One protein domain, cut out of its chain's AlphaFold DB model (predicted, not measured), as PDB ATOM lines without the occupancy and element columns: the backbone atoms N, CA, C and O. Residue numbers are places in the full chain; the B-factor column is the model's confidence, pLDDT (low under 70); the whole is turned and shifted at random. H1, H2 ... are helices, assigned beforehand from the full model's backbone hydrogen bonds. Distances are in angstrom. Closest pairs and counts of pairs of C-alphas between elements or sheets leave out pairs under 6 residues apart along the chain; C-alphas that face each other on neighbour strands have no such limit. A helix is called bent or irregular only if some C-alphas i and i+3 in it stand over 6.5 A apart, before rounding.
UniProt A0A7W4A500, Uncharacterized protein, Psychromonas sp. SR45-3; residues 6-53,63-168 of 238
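This is residues 6 to 53 and 63 to 168 of the 238 residues of an uncharacterized protein of Psychromonas sp. SR45-3 (UniProt A0A7W4A500). A long, thin rod is built round one long helix, H2, with H1 running back beside it at a small angle and H3 packing on it on another side. H1 packs on residues 88 to 113 of H2 and draws away from it further along, where residues 41 to 46 of H1 stick out, while the unnamed stretch of residues 118 to 132 folds back from the far end of H2 to H3. The printed part has 154 residues, with three named helices in the order H1, H2, H3 and no named strand; the class is all helix. The whole is extended, with a radius of gyration of the C-alphas of 24.6 A and spans of 89 by 25 by 16 A.

The longest helix is H2, residues 64 to 117. It touches H3, residues 133 to 166, with 56 pairs of C-alphas within 8 A; the closest C-alphas are those of Gly 73 and Gly 153, 4.1 A apart. H2 and H3 are a helical hairpin: they run opposite ways at a shallow tilt of 21 degrees. H2 also touches H1, residues 6 to 53, but with its residues 88 to 113 alone; the closest C-alphas are those of Tyr 12 and Met 106, 5.5 A apart. H1 and H2 run opposite ways at a shallow tilt of 18 degrees, centre to centre 9.9 A. H1 and H3 are apart, with no C-alpha of the one within 8 A of the other. In H1 every O i to N i+4 pair is within hydrogen-bond range; in H2 47 of 50 are, and in H3 28 of 30.

H2 measures 79.5 A from its first to its last C-alpha, from Ile 64 at (125.851, 118.847, 191.241) to Asp 117 at (193.043, 156.487, 171.485). H1 measures 70.3 A and begins with C-alpha 6 at (192.047, 144.780, 170.954). H3 measures 50.7 A and ends with C-alpha 166 at (126.258, 108.733, 178.692). H3 is neither bent nor irregular, but only just: C-alphas 144 and 147 are 6.4 A apart.

The two C-alphas farthest apart are those of Asp 119 and Leu 168, 88.9 A. Residues 54 to 62 are cut out and not printed, and C-alphas 53 and 63 stand 17.3 A apart across the cut. The link from H1 to H2 runs across that cut; the link from H2 to H3, 15 residues, is long. The mean pLDDT of the printed part is 84.4, and confidence is low, under 70, in residues 63 to 66 and 164 to 168.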
ATOM      1  N   GLU A   6     192.633 145.892 171.719       85.50
ATOM      2  CA  GLU A   6     192.047 144.780 170.954       85.50
ATOM      3  C   GLU A   6     191.044 143.962 171.783       85.50
ATOM      4  O   GLU A   6     190.027 143.502 171.267       85.50
ATOM      5  N   GLY A   7     191.283 143.831 173.092       85.38
ATOM      6  CA  GLY A   7     190.362 143.181 174.020       85.38
ATOM      7  C   GLY A   7     189.038 143.932 174.191       85.38
ATOM      8  O   GLY A   7     188.000 143.287 174.325       85.38
ATOM      9  N   TYR A   8     189.044 145.268 174.154       85.75
ATOM     10  CA  TYR A   8     187.815 146.067 174.227       85.75
ATOM     11  C   TYR A   8     187.039 146.079 172.904       85.75
ATOM     12  O   TYR A   8     185.811 146.012 172.940       85.75
ATOM     13  N   TYR A   9     187.725 146.077 171.755       87.06
ATOM     14  CA  TYR A   9     187.078 145.890 170.448       87.06
ATOM     15  C   TYR A   9     186.409 144.518 170.335       87.06
ATOM     16  O   TYR A   9     185.255 144.428 169.922       87.06
ATOM     17  N   SER A  10     187.094 143.456 170.769       88.12
ATOM     18  CA  SER A  10     186.516 142.109 170.779       88.12
ATOM     19  C   SER A  10     185.293 142.013 171.696       88.12
ATOM     20  O   SER A  10     184.296 141.404 171.309       88.12
ATOM     21  N   ASP A  11     185.331 142.642 172.878       86.19
ATOM     22  CA  ASP A  11     184.159 142.732 173.754       86.19
ATOM     23  C   ASP A  11     183.015 143.501 173.066       86.19
ATOM     24  O   ASP A  11     181.869 143.057 173.117       86.19
ATOM     25  N   TYR A  12     183.300 144.623 172.398       90.56
ATOM     26  CA  TYR A  12     182.289 145.402 171.677       90.56
ATOM     27  C   TYR A  12     181.599 144.581 170.580       90.56
ATOM     28  O   TYR A  12     180.371 144.497 170.566       90.56
ATOM     29  N   GLU A  13     182.364 143.943 169.689       90.62
ATOM     30  CA  GLU A  13     181.817 143.112 168.607       90.62
ATOM     31  C   GLU A  13     180.984 141.950 169.156       90.62
ATOM     32  O   GLU A  13     179.912 141.633 168.634       90.62
ATOM     33  N   TYR A  14     181.445 141.354 170.254       88.81
ATOM     34  CA  TYR A  14     180.731 140.297 170.952       88.81
ATOM     35  C   TYR A  14     179.350 140.759 171.447       88.81
ATOM     36  O   TYR A  14     178.340 140.098 171.181       88.81
ATOM     37  N   TYR A  15     179.276 141.909 172.123       89.50
ATOM     38  CA  TYR A  15     178.003 142.463 172.586       89.50
ATOM     39  C   TYR A  15     177.134 142.968 171.423       89.50
ATOM     40  O   TYR A  15     175.920 142.780 171.458       89.50
ATOM     41  N   ALA A  16     177.718 143.490 170.343       90.25
ATOM     42  CA  ALA A  16     176.981 143.863 169.135       90.25
ATOM     43  C   ALA A  16     176.270 142.656 168.495       90.25
ATOM     44  O   ALA A  16     175.077 142.729 168.184       90.25
ATOM     45  N   ALA A  17     176.959 141.518 168.376       92.06
ATOM     46  CA  ALA A  17     176.365 140.275 167.883       92.06
ATOM     47  C   ALA A  17     175.271 139.747 168.830       92.06
ATOM     48  O   ALA A  17     174.201 139.318 168.396       92.06
ATOM     49  N   TYR A  18     175.497 139.814 170.146       88.81
ATOM     50  CA  TYR A  18     174.490 139.422 171.134       88.81
ATOM     51  C   TYR A  18     173.238 140.314 171.085       88.81
ATOM     52  O   TYR A  18     172.111 139.821 171.188       88.81
ATOM     53  N   ARG A  19     173.406 141.617 170.849       90.81
ATOM     54  CA  ARG A  19     172.309 142.568 170.654       90.81
ATOM     55  C   ARG A  19     171.443 142.211 169.449       90.81
ATOM     56  O   ARG A  19     170.217 142.278 169.538       90.81
ATOM     57  N   GLU A  20     172.050 141.799 168.339       91.12
ATOM     58  CA  GLU A  20     171.314 141.337 167.158       91.12
ATOM     59  C   GLU A  20     170.451 140.104 167.480       91.12
ATOM     60  O   GLU A  20     169.269 140.051 167.121       91.12
ATOM     61  N   LEU A  21     170.993 139.153 168.253       90.25
ATOM     62  CA  LEU A  21     170.239 137.992 168.737       90.25
ATOM     63  C   LEU A  21     169.050 138.396 169.623       90.25
ATOM     64  O   LEU A  21     167.968 137.819 169.487       90.25
ATOM     65  N   ILE A  22     169.226 139.387 170.502       90.12
ATOM     66  CA  ILE A  22     168.151 139.931 171.348       90.12
ATOM     67  C   ILE A  22     167.043 140.546 170.490       90.12
ATOM     68  O   ILE A  22     165.873 140.232 170.702       90.12
ATOM     69  N   ILE A  23     167.390 141.384 169.510       90.12
ATOM     70  CA  ILE A  23     166.420 142.045 168.622       90.12
ATOM     71  C   ILE A  23     165.615 141.010 167.840       90.12
ATOM     72  O   ILE A  23     164.385 141.091 167.768       90.12
ATOM     73  N   ASN A  24     166.290 140.000 167.293       89.56
ATOM     74  CA  ASN A  24     165.615 138.915 166.597       89.56
ATOM     75  C   ASN A  24     164.687 138.131 167.547       89.56
ATOM     76  O   ASN A  24     163.539 137.851 167.207       89.56
ATOM     77  N   GLY A  25     165.140 137.847 168.774       85.12
ATOM     78  CA  GLY A  25     164.332 137.199 169.810       85.12
ATOM     79  C   GLY A  25     163.080 137.995 170.203       85.12
ATOM     80  O   GLY A  25     161.999 137.414 170.333       85.12
ATOM     81  N   GLN A  26     163.186 139.322 170.322       86.94
ATOM     82  CA  GLN A  26     162.043 140.211 170.569       86.94
ATOM     83  C   GLN A  26     161.025 140.144 169.431       86.94
ATOM     84  O   GLN A  26     159.829 139.987 169.684       86.94
ATOM     85  N   ARG A  27     161.492 140.201 168.177       87.44
ATOM     86  CA  ARG A  27     160.629 140.109 166.994       87.44
ATOM     87  C   ARG A  27     159.860 138.788 166.965       87.44
ATOM     88  O   ARG A  27     158.640 138.802 166.814       87.44
ATOM     89  N   CYS A  28     160.546 137.666 167.183       85.56
ATOM     90  CA  CYS A  28     159.909 136.351 167.254       85.56
ATOM     91  C   CYS A  28     158.891 136.254 168.402       85.56
ATOM     92  O   CYS A  28     157.821 135.675 168.225       85.56
ATOM     93  N   THR A  29     159.193 136.829 169.570       84.06
ATOM     94  CA  THR A  29     158.278 136.816 170.726       84.06
ATOM     95  C   THR A  29     157.015 137.629 170.442       84.06
ATOM     96  O   THR A  29     155.912 137.174 170.745       84.06
ATOM     97  N   SER A  30     157.148 138.791 169.794       85.00
ATOM     98  CA  SER A  30     156.009 139.617 169.378       85.00
ATOM     99  C   SER A  30     155.105 138.879 168.389       85.00
ATOM    100  O   SER A  30     153.894 138.835 168.580       85.00
ATOM    101  N   GLU A  31     155.687 138.255 167.362       85.94
ATOM    102  CA  GLU A  31     154.930 137.487 166.366       85.94
ATOM    103  C   GLU A  31     154.232 136.272 166.996       85.94
ATOM    104  O   GLU A  31     153.071 135.984 166.707       85.94
ATOM    105  N   SER A  32     154.920 135.570 167.901       83.12
ATOM    106  CA  SER A  32     154.332 134.453 168.642       83.12
ATOM    107  C   SER A  32     153.176 134.895 169.539       83.12
ATOM    108  O   SER A  32     152.231 134.128 169.712       83.12
ATOM    109  N   THR A  33     153.245 136.095 170.125       84.81
ATOM    110  CA  THR A  33     152.194 136.628 171.009       84.81
ATOM    111  C   THR A  33     150.914 136.892 170.231       84.81
ATOM    112  O   THR A  33     149.847 136.464 170.660       84.81
ATOM    113  N   ASP A  34     151.019 137.519 169.061       85.38
ATOM    114  CA  ASP A  34     149.865 137.799 168.202       85.38
ATOM    115  C   ASP A  34     149.144 136.507 167.776       85.38
ATOM    116  O   ASP A  34     147.941 136.338 167.997       85.38
ATOM    117  N   LYS A  35     149.908 135.518 167.290       87.38
ATOM    118  CA  LYS A  35     149.374 134.194 166.925       87.38
ATOM    119  C   LYS A  35     148.711 133.490 168.107       87.38
ATOM    120  O   LYS A  35     147.667 132.856 167.939       87.38
ATOM    121  N   PHE A  36     149.308 133.596 169.293       85.19
ATOM    122  CA  PHE A  36     148.758 133.011 170.511       85.19
ATOM    123  C   PHE A  36     147.420 133.654 170.889       85.19
ATOM    124  O   PHE A  36     146.447 132.934 171.096       85.19
ATOM    125  N   VAL A  37     147.340 134.988 170.915       85.12
ATOM    126  CA  VAL A  37     146.106 135.727 171.231       85.12
ATOM    127  C   VAL A  37     144.997 135.391 170.234       85.12
ATOM    128  O   VAL A  37     143.864 135.133 170.643       85.12
ATOM    129  N   LEU A  38     145.316 135.318 168.941       86.62
ATOM    130  CA  LEU A  38     144.346 134.961 167.907       86.62
ATOM    131  C   LEU A  38     143.819 133.527 168.082       86.62
ATOM    132  O   LEU A  38     142.608 133.293 168.048       86.62
ATOM    133  N   THR A  39     144.724 132.574 168.310       88.00
ATOM    134  CA  THR A  39     144.377 131.161 168.537       88.00
ATOM    135  C   THR A  39     143.524 131.007 169.789       88.00
ATOM    136  O   THR A  39     142.504 130.319 169.774       88.00
ATOM    137  N   LEU A  40     143.902 131.699 170.860       85.56
ATOM    138  CA  LEU A  40     143.162 131.728 172.106       85.56
ATOM    139  C   LEU A  40     141.749 132.275 171.918       85.56
ATOM    140  O   LEU A  40     140.797 131.675 172.416       85.56
ATOM    141  N   ALA A  41     141.603 133.405 171.226       86.62
ATOM    142  CA  ALA A  41     140.303 134.012 170.977       86.62
ATOM    143  C   ALA A  41     139.401 133.041 170.203       86.62
ATOM    144  O   ALA A  41     138.261 132.806 170.601       86.62
ATOM    145  N   SER A  42     139.937 132.400 169.160       89.56
ATOM    146  CA  SER A  42     139.223 131.387 168.379       89.56
ATOM    147  C   SER A  42     138.797 130.182 169.230       89.56
ATOM    148  O   SER A  42     137.623 129.803 169.218       89.56
ATOM    149  N   ALA A  43     139.713 129.624 170.028       87.44
ATOM    150  CA  ALA A  43     139.428 128.492 170.907       87.44
ATOM    151  C   ALA A  43     138.386 128.842 171.981       87.44
ATOM    152  O   ALA A  43     137.462 128.067 172.229       87.44
ATOM    153  N   SER A  44     138.493 130.033 172.575       85.12
ATOM    154  CA  SER A  44     137.562 130.534 173.592       85.12
ATOM    155  C   SER A  44     136.150 130.680 173.032       85.12
ATOM    156  O   SER A  44     135.194 130.241 173.665       85.12
ATOM    157  N   ILE A  45     136.010 131.227 171.820       86.19
ATOM    158  CA  ILE A  45     134.714 131.338 171.138       86.19
ATOM    159  C   ILE A  45     134.115 129.948 170.893       86.19
ATOM    160  O   ILE A  45     132.946 129.725 171.202       86.19
ATOM    161  N   GLY A  46     134.907 128.993 170.392       85.69
ATOM    162  CA  GLY A  46     134.446 127.618 170.172       85.69
ATOM    163  C   GLY A  46     133.976 126.937 171.463       85.69
ATOM    164  O   GLY A  46     132.930 126.283 171.481       85.69
ATOM    165  N   LEU A  47     134.707 127.145 172.560       82.94
ATOM    166  CA  LEU A  47     134.362 126.614 173.876       82.94
ATOM    167  C   LEU A  47     133.073 127.246 174.423       82.94
ATOM    168  O   LEU A  47     132.198 126.520 174.891       82.94
ATOM    169  N   ILE A  48     132.906 128.566 174.289       83.38
ATOM    170  CA  ILE A  48     131.682 129.280 174.683       83.38
ATOM    171  C   ILE A  48     130.475 128.768 173.896       83.38
ATOM    172  O   ILE A  48     129.459 128.445 174.506       83.38
ATOM    173  N   ILE A  49     130.580 128.648 172.568       82.94
ATOM    174  CA  ILE A  49     129.489 128.137 171.723       82.94
ATOM    175  C   ILE A  49     129.103 126.723 172.163       82.94
ATOM    176  O   ILE A  49     127.925 126.440 172.359       82.94
ATOM    177  N   THR A  50     130.091 125.852 172.385       81.12
ATOM    178  CA  THR A  50     129.852 124.457 172.785       81.12
ATOM    179  C   THR A  50     129.177 124.363 174.156       81.12
ATOM    180  O   THR A  50     128.214 123.610 174.320       81.12
ATOM    181  N   LEU A  51     129.643 125.143 175.138       76.75
ATOM    182  CA  LEU A  51     129.032 125.198 176.467       76.75
ATOM    183  C   LEU A  51     127.614 125.766 176.410       76.75
ATOM    184  O   LEU A  51     126.716 125.197 177.020       76.75
ATOM    185  N   LEU A  52     127.388 126.837 175.646       77.06
ATOM    186  CA  LEU A  52     126.068 127.439 175.474       77.06
ATOM    187  C   LEU A  52     125.085 126.446 174.842       77.06
ATOM    188  O   LEU A  52     123.962 126.299 175.322       77.06
ATOM    189  N   SER A  53     125.525 125.712 173.814       74.69
ATOM    190  CA  SER A  53     124.731 124.664 173.174       74.69
ATOM    191  C   SER A  53     124.336 123.557 174.152       74.69
ATOM    192  O   SER A  53     123.208 123.079 174.100       74.69
ATOM    193  N   GLN A  63     123.920 117.061 187.155       63.16
ATOM    194  CA  GLN A  63     124.152 116.650 188.539       63.16
ATOM    195  C   GLN A  63     125.172 117.599 189.193       63.16
ATOM    196  O   GLN A  63     126.118 118.038 188.541       63.16
ATOM    197  N   ILE A  64     125.006 117.895 190.486       65.62
ATOM    198  CA  ILE A  64     125.851 118.847 191.241       65.62
ATOM    199  C   ILE A  64     127.351 118.523 191.089       65.62
ATOM    200  O   ILE A  64     128.164 119.416 190.870       65.62
ATOM    201  N   ILE A  65     127.708 117.233 191.117       65.12
ATOM    202  CA  ILE A  65     129.085 116.735 190.924       65.12
ATOM    203  C   ILE A  65     129.648 117.153 189.559       65.12
ATOM    204  O   ILE A  65     130.821 117.487 189.419       65.12
ATOM    205  N   THR A  66     128.795 117.170 188.545       68.88
ATOM    206  CA  THR A  66     129.154 117.469 187.167       68.88
ATOM    207  C   THR A  66     129.409 118.962 186.953       68.88
ATOM    208  O   THR A  66     130.269 119.330 186.156       68.88
ATOM    209  N   PHE A  67     128.751 119.830 187.725       74.94
ATOM    210  CA  PHE A  67     129.006 121.272 187.709       74.94
ATOM    211  C   PHE A  67     130.412 121.621 188.233       74.94
ATOM    212  O   PHE A  67     131.095 122.455 187.640       74.94
ATOM    213  N   TYR A  68     130.899 120.906 189.259       80.25
ATOM    214  CA  TYR A  68     132.259 121.088 189.784       80.25
ATOM    215  C   TYR A  68     133.351 120.802 188.745       80.25
ATOM    216  O   TYR A  68     134.380 121.475 188.746       80.25
ATOM    217  N   TYR A  69     133.138 119.851 187.826       80.44
ATOM    218  CA  TYR A  69     134.102 119.580 186.752       80.44
ATOM    219  C   TYR A  69     134.211 120.733 185.750       80.44
ATOM    220  O   TYR A  69     135.319 121.029 185.303       80.44
ATOM    221  N   ILE A  70     133.100 121.408 185.419       81.31
ATOM    222  CA  ILE A  70     133.157 122.623 184.590       81.31
ATOM    223  C   ILE A  70     133.872 123.724 185.350       81.31
ATOM    224  O   ILE A  70     134.790 124.324 184.805       81.31
ATOM    225  N   GLU A  71     133.448 124.010 186.579       84.12
ATOM    226  CA  GLU A  71     133.986 125.130 187.350       84.12
ATOM    227  C   GLU A  71     135.500 124.990 187.537       84.12
ATOM    228  O   GLU A  71     136.263 125.893 187.187       84.12
ATOM    229  N   TYR A  72     135.946 123.816 187.987       86.19
ATOM    230  CA  TYR A  72     137.362 123.527 188.176       86.19
ATOM    231  C   TYR A  72     138.123 123.468 186.846       86.19
ATOM    232  O   TYR A  72     139.223 124.008 186.739       86.19
ATOM    233  N   GLY A  73     137.531 122.878 185.804       86.69
ATOM    234  CA  GLY A  73     138.132 122.832 184.472       86.69
ATOM    235  C   GLY A  73     138.348 124.223 183.878       86.69
ATOM    236  O   GLY A  73     139.437 124.529 183.395       86.69
ATOM    237  N   MET A  74     137.346 125.098 183.986       85.75
ATOM    238  CA  MET A  74     137.425 126.496 183.564       85.75
ATOM    239  C   MET A  74     138.456 127.271 184.381       85.75
ATOM    240  O   MET A  74     139.244 128.018 183.802       85.75
ATOM    241  N   TYR A  75     138.512 127.058 185.698       89.81
ATOM    242  CA  TYR A  75     139.543 127.651 186.547       89.81
ATOM    243  C   TYR A  75     140.952 127.245 186.091       89.81
ATOM    244  O   TYR A  75     141.799 128.111 185.866       89.81
ATOM    245  N   CYS A  76     141.201 125.951 185.871       88.94
ATOM    246  CA  CYS A  76     142.486 125.457 185.378       88.94
ATOM    247  C   CYS A  76     142.846 126.022 183.996       88.94
ATOM    248  O   CYS A  76     144.002 126.390 183.780       88.94
ATOM    249  N   LEU A  77     141.878 126.154 183.082       87.69
ATOM    250  CA  LEU A  77     142.105 126.793 181.782       87.69
ATOM    251  C   LEU A  77     142.498 128.269 181.923       87.69
ATOM    252  O   LEU A  77     143.460 128.705 181.292       87.69
ATOM    253  N   VAL A  78     141.796 129.031 182.765       89.00
ATOM    254  CA  VAL A  78     142.097 130.452 182.999       89.00
ATOM    255  C   VAL A  78     143.470 130.621 183.650       89.00
ATOM    256  O   VAL A  78     144.256 131.456 183.210       89.00
ATOM    257  N   VAL A  79     143.804 129.810 184.658       90.00
ATOM    258  CA  VAL A  79     145.125 129.849 185.305       90.00
ATOM    259  C   VAL A  79     146.229 129.490 184.316       90.00
ATOM    260  O   VAL A  79     147.222 130.211 184.227       90.00
ATOM    261  N   SER A  80     146.047 128.424 183.532       90.81
ATOM    262  CA  SER A  80     146.975 128.045 182.461       90.81
ATOM    263  C   SER A  80     147.246 129.212 181.516       90.81
ATOM    264  O   SER A  80     148.403 129.510 181.207       90.81
ATOM    265  N   LEU A  81     146.185 129.911 181.115       88.25
ATOM    266  CA  LEU A  81     146.265 131.044 180.215       88.25
ATOM    267  C   LEU A  81     147.057 132.210 180.797       88.25
ATOM    268  O   LEU A  81     147.944 132.751 180.137       88.25
ATOM    269  N   ILE A  82     146.738 132.584 182.036       90.56
ATOM    270  CA  ILE A  82     147.440 133.643 182.755       90.56
ATOM    271  C   ILE A  82     148.927 133.299 182.845       90.56
ATOM    272  O   ILE A  82     149.760 134.171 182.614       90.56
ATOM    273  N   LEU A  83     149.273 132.033 183.102       89.75
ATOM    274  CA  LEU A  83     150.663 131.581 183.136       89.75
ATOM    275  C   LEU A  83     151.353 131.677 181.769       89.75
ATOM    276  O   LEU A  83     152.499 132.125 181.729       89.75
ATOM    277  N   VAL A  84     150.683 131.331 180.657       88.31
ATOM    278  CA  VAL A  84     151.258 131.542 179.312       88.31
ATOM    279  C   VAL A  84     151.543 133.023 179.098       88.31
ATOM    280  O   VAL A  84     152.684 133.383 178.810       88.31
ATOM    281  N   ILE A  85     150.542 133.887 179.283       87.75
ATOM    282  CA  ILE A  85     150.671 135.330 179.046       87.75
ATOM    283  C   ILE A  85     151.770 135.912 179.939       87.75
ATOM    284  O   ILE A  85     152.647 136.621 179.450       87.75
ATOM    285  N   ALA A  86     151.786 135.549 181.224       88.81
ATOM    286  CA  ALA A  86     152.826 135.960 182.159       88.81
ATOM    287  C   ALA A  86     154.218 135.510 181.695       88.81
ATOM    288  O   ALA A  86     155.148 136.314 181.717       88.81
ATOM    289  N   SER A  87     154.370 134.270 181.214       88.31
ATOM    290  CA  SER A  87     155.650 133.771 180.698       88.31
ATOM    291  C   SER A  87     156.123 134.548 179.460       88.31
ATOM    292  O   SER A  87     157.306 134.876 179.352       88.31
ATOM    293  N   MET A  88     155.207 134.919 178.557       86.12
ATOM    294  CA  MET A  88     155.516 135.697 177.350       86.12
ATOM    295  C   MET A  88     155.878 137.149 177.679       86.12
ATOM    296  O   MET A  88     156.840 137.690 177.125       86.12
ATOM    297  N   MET A  89     155.151 137.769 178.614       87.00
ATOM    298  CA  MET A  89     155.449 139.115 179.108       87.00
ATOM    299  C   MET A  89     156.797 139.153 179.824       87.00
ATOM    300  O   MET A  89     157.600 140.048 179.566       87.00
ATOM    301  N   LEU A  90     157.082 138.164 180.673       88.75
ATOM    302  CA  LEU A  90     158.343 138.088 181.402       88.75
ATOM    303  C   LEU A  90     159.522 137.821 180.458       88.75
ATOM    304  O   LEU A  90     160.568 138.446 180.602       88.75
ATOM    305  N   SER A  91     159.338 136.973 179.444       86.00
ATOM    306  CA  SER A  91     160.319 136.777 178.370       86.00
ATOM    307  C   SER A  91     160.605 138.087 177.622       86.00
ATOM    308  O   SER A  91     161.761 138.489 177.491       86.00
ATOM    309  N   SER A  92     159.559 138.813 177.211       86.50
ATOM    310  CA  SER A  92     159.691 140.124 176.554       86.50
ATOM    311  C   SER A  92     160.411 141.144 177.437       86.50
ATOM    312  O   SER A  92     161.284 141.868 176.961       86.50
ATOM    313  N   PHE A  93     160.089 141.170 178.731       88.19
ATOM    314  CA  PHE A  93     160.747 142.034 179.705       88.19
ATOM    315  C   PHE A  93     162.243 141.717 179.823       88.19
ATOM    316  O   PHE A  93     163.062 142.630 179.737       88.19
ATOM    317  N   ILE A  94     162.619 140.436 179.923       88.00
ATOM    318  CA  ILE A  94     164.027 140.010 179.964       88.00
ATOM    319  C   ILE A  94     164.773 140.478 178.712       88.00
ATOM    320  O   ILE A  94     165.872 141.021 178.827       88.00
ATOM    321  N   TYR A  95     164.185 140.329 177.523       88.31
ATOM    322  CA  TYR A  95     164.811 140.822 176.298       88.31
ATOM    323  C   TYR A  95     165.018 142.340 176.316       88.31
ATOM    324  O   TYR A  95     166.044 142.815 175.836       88.31
ATOM    325  N   GLN A  96     164.064 143.118 176.833       87.75
ATOM    326  CA  GLN A  96     164.214 144.573 176.932       87.75
ATOM    327  C   GLN A  96     165.312 144.966 177.922       87.75
ATOM    328  O   GLN A  96     166.140 145.819 177.605       87.75
ATOM    329  N   THR A  97     165.346 144.341 179.100       88.56
ATOM    330  CA  THR A  97     166.379 144.599 180.110       88.56
ATOM    331  C   THR A  97     167.763 144.228 179.586       88.56
ATOM    332  O   THR A  97     168.679 145.042 179.670       88.56
ATOM    333  N   ASN A  98     167.905 143.051 178.974       88.12
ATOM    334  CA  ASN A  98     169.177 142.603 178.412       88.12
ATOM    335  C   ASN A  98     169.620 143.475 177.230       88.12
ATOM    336  O   ASN A  98     170.813 143.712 177.081       88.12
ATOM    337  N   GLY A  99     168.680 143.986 176.425       88.69
ATOM    338  CA  GLY A  99     168.979 144.930 175.346       88.69
ATOM    339  C   GLY A  99     169.572 146.239 175.866       88.69
ATOM    340  O   GLY A  99     170.635 146.643 175.410       88.69
ATOM    341  N   LYS A 100     168.946 146.846 176.884       90.38
ATOM    342  CA  LYS A 100     169.459 148.073 177.523       90.38
ATOM    343  C   LYS A 100     170.840 147.873 178.139       90.38
ATOM    344  O   LYS A 100     171.704 148.724 177.989       90.38
ATOM    345  N   LEU A 101     171.042 146.739 178.807       89.31
ATOM    346  CA  LEU A 101     172.318 146.428 179.444       89.31
ATOM    347  C   LEU A 101     173.419 146.175 178.402       89.31
ATOM    348  O   LEU A 101     174.573 146.537 178.605       89.31
ATOM    349  N   CYS A 102     173.055 145.611 177.250       90.50
ATOM    350  CA  CYS A 102     173.956 145.469 176.115       90.50
ATOM    351  C   CYS A 102     174.338 146.829 175.508       90.50
ATOM    352  O   CYS A 102     175.515 147.054 175.241       90.50
ATOM    353  N   ASP A 103     173.370 147.736 175.338       91.75
ATOM    354  CA  ASP A 103     173.613 149.107 174.866       91.75
ATOM    355  C   ASP A 103     174.564 149.861 175.812       91.75
ATOM    356  O   ASP A 103     175.509 150.506 175.365       91.75
ATOM    357  N   GLU A 104     174.357 149.730 177.124       92.44
ATOM    358  CA  GLU A 104     175.212 150.330 178.152       92.44
ATOM    359  C   GLU A 104     176.652 149.807 178.084       92.44
ATOM    360  O   GLU A 104     177.597 150.597 178.076       92.44
ATOM    361  N   ILE A 105     176.834 148.487 177.964       90.69
ATOM    362  CA  ILE A 105     178.165 147.892 177.825       90.69
ATOM    363  C   ILE A 105     178.833 148.357 176.530       90.69
ATOM    364  O   ILE A 105     179.996 148.750 176.558       90.69
ATOM    365  N   MET A 106     178.127 148.344 175.397       91.81
ATOM    366  CA  MET A 106     178.689 148.768 174.110       91.81
ATOM    367  C   MET A 106     179.129 150.236 174.126       91.81
ATOM    368  O   MET A 106     180.218 150.547 173.637       91.81
ATOM    369  N   ASN A 107     178.333 151.122 174.728       93.25
ATOM    370  CA  ASN A 107     178.696 152.528 174.904       93.25
ATOM    371  C   ASN A 107     179.925 152.669 175.810       93.25
ATOM    372  O   ASN A 107     180.900 153.289 175.406       93.25
ATOM    373  N   ASN A 108     179.950 151.987 176.961       92.44
ATOM    374  CA  ASN A 108     181.106 151.988 177.860       92.44
ATOM    375  C   ASN A 108     182.389 151.484 177.171       92.44
ATOM    376  O   ASN A 108     183.454 152.060 177.360       92.44
ATOM    377  N   ARG A 109     182.309 150.436 176.337       88.50
ATOM    378  CA  ARG A 109     183.461 149.949 175.555       88.50
ATOM    379  C   ARG A 109     183.913 150.963 174.508       88.50
ATOM    380  O   ARG A 109     185.113 151.118 174.321       88.50
ATOM    381  N   THR A 110     182.978 151.663 173.872       90.94
ATOM    382  CA  THR A 110     183.280 152.726 172.901       90.94
ATOM    383  C   THR A 110     183.986 153.899 173.581       90.94
ATOM    384  O   THR A 110     185.014 154.355 173.091       90.94
ATOM    385  N   ASP A 111     183.499 154.325 174.748       90.19
ATOM    386  CA  ASP A 111     184.108 155.395 175.541       90.19
ATOM    387  C   ASP A 111     185.528 155.026 175.988       90.19
ATOM    388  O   ASP A 111     186.452 155.820 175.834       90.19
ATOM    389  N   ILE A 112     185.730 153.795 176.474       88.00
ATOM    390  CA  ILE A 112     187.057 153.284 176.848       88.00
ATOM    391  C   ILE A 112     188.000 153.269 175.639       88.00
ATOM    392  O   ILE A 112     189.137 153.708 175.760       88.00
ATOM    393  N   ILE A 113     187.549 152.779 174.481       87.50
ATOM    394  CA  ILE A 113     188.362 152.741 173.255       87.50
ATOM    395  C   ILE A 113     188.777 154.153 172.831       87.50
ATOM    396  O   ILE A 113     189.952 154.370 172.558       87.50
ATOM    397  N   ASN A 114     187.844 155.110 172.829       89.06
ATOM    398  CA  ASN A 114     188.132 156.498 172.465       89.06
ATOM    399  C   ASN A 114     189.137 157.142 173.433       89.06
ATOM    400  O   ASN A 114     190.068 157.807 173.000       89.06
ATOM    401  N   LEU A 115     188.995 156.899 174.741       88.00
ATOM    402  CA  LEU A 115     189.928 157.415 175.750       88.00
ATOM    403  C   LEU A 115     191.318 156.768 175.661       88.00
ATOM    404  O   LEU A 115     192.312 157.441 175.921       88.00
ATOM    405  N   LEU A 116     191.399 155.488 175.275       86.12
ATOM    406  CA  LEU A 116     192.678 154.844 174.952       86.12
ATOM    407  C   LEU A 116     193.328 155.475 173.716       86.12
ATOM    408  O   LEU A 116     194.548 155.586 173.685       86.12
ATOM    409  N   ASP A 117     192.538 155.850 172.708       85.00
ATOM    410  CA  ASP A 117     193.043 156.487 171.485       85.00
ATOM    411  C   ASP A 117     193.574 157.909 171.750       85.00
ATOM    412  O   ASP A 117     194.498 158.350 171.067       85.00
ATOM    413  N   ASP A 118     193.055 158.577 172.782       88.00
ATOM    414  CA  ASP A 118     193.506 159.892 173.257       88.00
ATOM    415  C   ASP A 118     194.640 159.815 174.313       88.00
ATOM    416  O   ASP A 118     194.979 160.826 174.933       88.00
ATOM    417  N   ASP A 119     195.231 158.631 174.545       81.88
ATOM    418  CA  ASP A 119     196.275 158.362 175.555       81.88
ATOM    419  C   ASP A 119     195.886 158.789 176.997       81.88
ATOM    420  O   ASP A 119     196.736 159.081 177.850       81.88
ATOM    421  N   VAL A 120     194.585 158.809 177.314       81.50
ATOM    422  CA  VAL A 120     194.073 159.178 178.643       81.50
ATOM    423  C   VAL A 120     194.275 158.029 179.634       81.50
ATOM    424  O   VAL A 120     193.874 156.890 179.404       81.50
ATOM    425  N   THR A 121     194.894 158.331 180.779       73.75
ATOM    426  CA  THR A 121     195.277 157.323 181.787       73.75
ATOM    427  C   THR A 121     194.142 156.962 182.758       73.75
ATOM    428  O   THR A 121     194.110 155.841 183.267       73.75
ATOM    429  N   ASP A 122     193.197 157.878 182.993       80.69
ATOM    430  CA  ASP A 122     192.019 157.644 183.839       80.69
ATOM    431  C   ASP A 122     190.861 157.088 183.004       80.69
ATOM    432  O   ASP A 122     190.116 157.821 182.353       80.69
ATOM    433  N   LEU A 123     190.718 155.764 183.027       80.25
ATOM    434  CA  LEU A 123     189.663 155.052 182.311       80.25
ATOM    435  C   LEU A 123     188.438 154.824 183.206       80.25
ATOM    436  O   LEU A 123     188.593 154.530 184.395       80.25
ATOM    437  N   PRO A 124     187.218 154.904 182.649       81.69
ATOM    438  CA  PRO A 124     186.003 154.600 183.390       81.69
ATOM    439  C   PRO A 124     185.946 153.117 183.782       81.69
ATOM    440  O   PRO A 124     186.550 152.250 183.144       81.69
ATOM    441  N   GLU A 125     185.186 152.818 184.837       85.12
ATOM    442  CA  GLU A 125     184.992 151.446 185.301       85.12
ATOM    443  C   GLU A 125     184.299 150.595 184.223       85.12
ATOM    444  O   GLU A 125     183.374 151.031 183.530       85.12
ATOM    445  N   VAL A 126     184.782 149.362 184.068       83.31
ATOM    446  CA  VAL A 126     184.276 148.412 183.080       83.31
ATOM    447  C   VAL A 126     182.915 147.902 183.542       83.31
ATOM    448  O   VAL A 126     182.823 147.160 184.515       83.31
ATOM    449  N   VAL A 127     181.856 148.250 182.808       84.81
ATOM    450  CA  VAL A 127     180.514 147.718 183.089       84.81
ATOM    451  C   VAL A 127     180.479 146.222 182.757       84.81
ATOM    452  O   VAL A 127     180.876 145.809 181.657       84.81
ATOM    453  N   GLU A 128     180.014 145.414 183.713       82.25
ATOM    454  CA  GLU A 128     179.857 143.962 183.586       82.25
ATOM    455  C   GLU A 128     178.393 143.551 183.398       82.25
ATOM    456  O   GLU A 128     177.463 144.169 183.920       82.25
ATOM    457  N   PHE A 129     178.185 142.450 182.673       80.56
ATOM    458  CA  PHE A 129     176.853 141.895 182.474       80.56
ATOM    459  C   PHE A 129     176.343 141.225 183.752       80.56
ATOM    460  O   PHE A 129     176.866 140.193 184.175       80.56
ATOM    461  N   LYS A 130     175.280 141.773 184.350       80.06
ATOM    462  CA  LYS A 130     174.639 141.196 185.537       80.06
ATOM    463  C   LYS A 130     173.302 140.557 185.177       80.06
ATOM    464  O   LYS A 130     172.297 141.242 184.999       80.06
ATOM    465  N   GLU A 131     173.280 139.228 185.118       72.50
ATOM    466  CA  GLU A 131     172.026 138.480 185.004       72.50
ATOM    467  C   GLU A 131     171.147 138.667 186.247       72.50
ATOM    468  O   GLU A 131     171.639 138.752 187.374       72.50
ATOM    469  N   ILE A 132     169.823 138.653 186.047       79.25
ATOM    470  CA  ILE A 132     168.849 138.606 187.142       79.25
ATOM    471  C   ILE A 132     168.331 137.162 187.271       79.25
ATOM    472  O   ILE A 132     167.344 136.799 186.621       79.25
ATOM    473  N   PRO A 133     168.965 136.308 188.100       77.75
ATOM    474  CA  PRO A 133     168.676 134.872 188.143       77.75
ATOM    475  C   PRO A 133     167.234 134.569 188.564       77.75
ATOM    476  O   PRO A 133     166.627 133.617 188.083       77.75
ATOM    477  N   PHE A 134     166.654 135.416 189.417       81.75
ATOM    478  CA  PHE A 134     165.278 135.277 189.889       81.75
ATOM    479  C   PHE A 134     164.247 135.330 188.753       81.75
ATOM    480  O   PHE A 134     163.345 134.493 188.704       81.75
ATOM    481  N   LEU A 135     164.405 136.268 187.809       79.06
ATOM    482  CA  LEU A 135     163.482 136.399 186.679       79.06
ATOM    483  C   LEU A 135     163.530 135.163 185.787       79.06
ATOM    484  O   LEU A 135     162.488 134.650 185.392       79.06
ATOM    485  N   ARG A 136     164.732 134.645 185.520       80.06
ATOM    486  CA  ARG A 136     164.917 133.430 184.724       80.06
ATOM    487  C   ARG A 136     164.201 132.236 185.350       80.06
ATOM    488  O   ARG A 136     163.516 131.502 184.638       80.06
ATOM    489  N   THR A 137     164.320 132.071 186.666       85.44
ATOM    490  CA  THR A 137     163.624 131.011 187.398       85.44
ATOM    491  C   THR A 137     162.110 131.162 187.261       85.44
ATOM    492  O   THR A 137     161.452 130.216 186.842       85.44
ATOM    493  N   ILE A 138     161.537 132.344 187.510       86.06
ATOM    494  CA  ILE A 138     160.081 132.542 187.382       86.06
ATOM    495  C   ILE A 138     159.591 132.250 185.959       86.06
ATOM    496  O   ILE A 138     158.569 131.582 185.790       86.06
ATOM    497  N   THR A 139     160.317 132.695 184.929       83.25
ATOM    498  CA  THR A 139     159.947 132.416 183.533       83.25
ATOM    499  C   THR A 139     159.913 130.917 183.259       83.25
ATOM    500  O   THR A 139     158.982 130.425 182.631       83.25
ATOM    501  N   GLN A 140     160.893 130.164 183.761       84.69
ATOM    502  CA  GLN A 140     160.912 128.711 183.606       84.69
ATOM    503  C   GLN A 140     159.736 128.051 184.327       84.69
ATOM    504  O   GLN A 140     159.054 127.220 183.735       84.69
ATOM    505  N   TRP A 141     159.458 128.446 185.570       88.19
ATOM    506  CA  TRP A 141     158.327 127.911 186.329       88.19
ATOM    507  C   TRP A 141     157.006 128.175 185.600       88.19
ATOM    508  O   TRP A 141     156.273 127.240 185.294       88.19
ATOM    509  N   THR A 142     156.728 129.426 185.235       86.44
ATOM    510  CA  THR A 142     155.497 129.783 184.504       86.44
ATOM    511  C   THR A 142     155.346 129.003 183.193       86.44
ATOM    512  O   THR A 142     154.251 128.526 182.894       86.44
ATOM    513  N   HIS A 143     156.446 128.776 182.468       83.69
ATOM    514  CA  HIS A 143     156.453 127.977 181.245       83.69
ATOM    515  C   HIS A 143     156.142 126.489 181.480       83.69
ATOM    516  O   HIS A 143     155.399 125.899 180.702       83.69
ATOM    517  N   TYR A 144     156.660 125.881 182.553       87.50
ATOM    518  CA  TYR A 144     156.417 124.466 182.864       87.50
ATOM    519  C   TYR A 144     155.040 124.202 183.476       87.50
ATOM    520  O   TYR A 144     154.424 123.182 183.173       87.50
ATOM    521  N   PHE A 145     154.537 125.099 184.326       87.94
ATOM    522  CA  PHE A 145     153.247 124.898 184.990       87.94
ATOM    523  C   PHE A 145     152.063 125.130 184.057       87.94
ATOM    524  O   PHE A 145     151.045 124.454 184.191       87.94
ATOM    525  N   SER A 146     152.189 126.037 183.088       86.69
ATOM    526  CA  SER A 146     151.113 126.324 182.139       86.69
ATOM    527  C   SER A 146     150.547 125.075 181.424       86.69
ATOM    528  O   SER A 146     149.347 124.819 181.565       86.69
ATOM    529  N   PRO A 147     151.344 124.233 180.730       88.19
ATOM    530  CA  PRO A 147     150.813 123.049 180.053       88.19
ATOM    531  C   PRO A 147     150.198 122.035 181.026       88.19
ATOM    532  O   PRO A 147     149.239 121.358 180.669       88.19
ATOM    533  N   VAL A 148     150.687 121.960 182.269       90.12
ATOM    534  CA  VAL A 148     150.105 121.087 183.300       90.12
ATOM    535  C   VAL A 148     148.677 121.524 183.626       90.12
ATOM    536  O   VAL A 148     147.755 120.711 183.555       90.12
ATOM    537  N   PHE A 149     148.465 122.813 183.906       89.00
ATOM    538  CA  PHE A 149     147.124 123.354 184.149       89.00
ATOM    539  C   PHE A 149     146.217 123.242 182.918       89.00
ATOM    540  O   PHE A 149     145.026 122.972 183.067       89.00
ATOM    541  N   LEU A 150     146.769 123.386 181.707       88.44
ATOM    542  CA  LEU A 150     146.019 123.201 180.463       88.44
ATOM    543  C   LEU A 150     145.470 121.774 180.345       88.44
ATOM    544  O   LEU A 150     144.278 121.595 180.106       88.44
ATOM    545  N   ILE A 151     146.330 120.768 180.528       90.00
ATOM    546  CA  ILE A 151     145.955 119.352 180.422       90.00
ATOM    547  C   ILE A 151     144.885 119.012 181.461       90.00
ATOM    548  O   ILE A 151     143.885 118.387 181.116       90.00
ATOM    549  N   ILE A 152     145.060 119.469 182.705       90.50
ATOM    550  CA  ILE A 152     144.073 119.267 183.774       90.50
ATOM    551  C   ILE A 152     142.732 119.907 183.390       90.50
ATOM    552  O   ILE A 152     141.699 119.248 183.474       90.50
ATOM    553  N   GLY A 153     142.741 121.151 182.901       86.81
ATOM    554  CA  GLY A 153     141.527 121.856 182.483       86.81
ATOM    555  C   GLY A 153     140.779 121.152 181.348       86.81
ATOM    556  O   GLY A 153     139.572 120.929 181.448       86.81
ATOM    557  N   ILE A 154     141.499 120.735 180.298       88.19
ATOM    558  CA  ILE A 154     140.929 119.980 179.170       88.19
ATOM    559  C   ILE A 154     140.347 118.649 179.650       88.19
ATOM    560  O   ILE A 154     139.254 118.276 179.228       88.19
ATOM    561  N   LEU A 155     141.039 117.941 180.546       89.38
ATOM    562  CA  LEU A 155     140.585 116.656 181.069       89.38
ATOM    563  C   LEU A 155     139.311 116.815 181.911       89.38
ATOM    564  O   LEU A 155     138.361 116.063 181.712       89.38
ATOM    565  N   CYS A 156     139.235 117.830 182.777       86.44
ATOM    566  CA  CYS A 156     138.033 118.131 183.562       86.44
ATOM    567  C   CYS A 156     136.820 118.453 182.676       86.44
ATOM    568  O   CYS A 156     135.736 117.910 182.886       86.44
ATOM    569  N   ILE A 157     137.006 119.283 181.646       84.56
ATOM    570  CA  ILE A 157     135.934 119.629 180.706       84.56
ATOM    571  C   ILE A 157     135.550 118.417 179.847       84.56
ATOM    572  O   ILE A 157     134.369 118.161 179.629       84.56
ATOM    573  N   GLY A 158     136.521 117.618 179.402       83.19
ATOM    574  CA  GLY A 158     136.271 116.378 178.668       83.19
ATOM    575  C   GLY A 158     135.442 115.378 179.478       83.19
ATOM    576  O   GLY A 158     134.454 114.849 178.970       83.19
ATOM    577  N   LEU A 159     135.782 115.180 180.756       83.38
ATOM    578  CA  LEU A 159     135.008 114.341 181.677       83.38
ATOM    579  C   LEU A 159     133.584 114.867 181.882       83.38
ATOM    580  O   LEU A 159     132.651 114.067 181.925       83.38
ATOM    581  N   PHE A 160     133.392 116.189 181.946       79.88
ATOM    582  CA  PHE A 160     132.053 116.780 181.958       79.88
ATOM    583  C   PHE A 160     131.249 116.352 180.723       79.88
ATOM    584  O   PHE A 160     130.125 115.871 180.861       79.88
ATOM    585  N   PHE A 161     131.806 116.484 179.517       76.88
ATOM    586  CA  PHE A 161     131.083 116.090 178.310       76.88
ATOM    587  C   PHE A 161     130.782 114.589 178.294       76.88
ATOM    588  O   PHE A 161     129.642 114.222 178.022       76.88
ATOM    589  N   ILE A 162     131.735 113.721 178.647       77.88
ATOM    590  CA  ILE A 162     131.522 112.262 178.685       77.88
ATOM    591  C   ILE A 162     130.377 111.904 179.643       77.88
ATOM    592  O   ILE A 162     129.405 111.267 179.229       77.88
ATOM    593  N   ASN A 163     130.428 112.403 180.880       71.44
ATOM    594  CA  ASN A 163     129.445 112.069 181.913       71.44
ATOM    595  C   ASN A 163     128.028 112.577 181.592       71.44
ATOM    596  O   ASN A 163     127.053 111.947 181.992       71.44
ATOM    597  N   ASN A 164     127.888 113.680 180.847       65.69
ATOM    598  CA  ASN A 164     126.574 114.164 180.396       65.69
ATOM    599  C   ASN A 164     126.116 113.573 179.056       65.69
ATOM    600  O   ASN A 164     124.971 113.775 178.665       65.69
ATOM    601  N   THR A 165     126.987 112.874 178.323       62.97
ATOM    602  CA  THR A 165     126.598 112.220 177.063       62.97
ATOM    603  C   THR A 165     126.142 110.778 177.309       62.97
ATOM    604  O   THR A 165     125.269 110.280 176.598       62.97
ATOM    605  N   GLU A 166     126.673 110.099 178.332       51.56
ATOM    606  CA  GLU A 166     126.258 108.733 178.692       51.56
ATOM    607  C   GLU A 166     124.894 108.664 179.393       51.56
ATOM    608  O   GLU A 166     124.133 107.725 179.150       51.56
ATOM    609  N   THR A 167     124.503 109.697 180.145       48.78
ATOM    610  CA  THR A 167     123.137 109.835 180.687       48.78
ATOM    611  C   THR A 167     122.062 109.980 179.601       48.78
ATOM    612  O   THR A 167     120.876 109.818 179.887       48.78
ATOM    613  N   LEU A 168     122.454 110.225 178.343       43.12
ATOM    614  CA  LEU A 168     121.558 110.241 177.185       43.12
ATOM    615  C   LEU A 168     121.349 108.854 176.552       43.12
ATOM    616  O   LEU A 168     120.335 108.638 175.895       43.12
TER     617      LEU A 168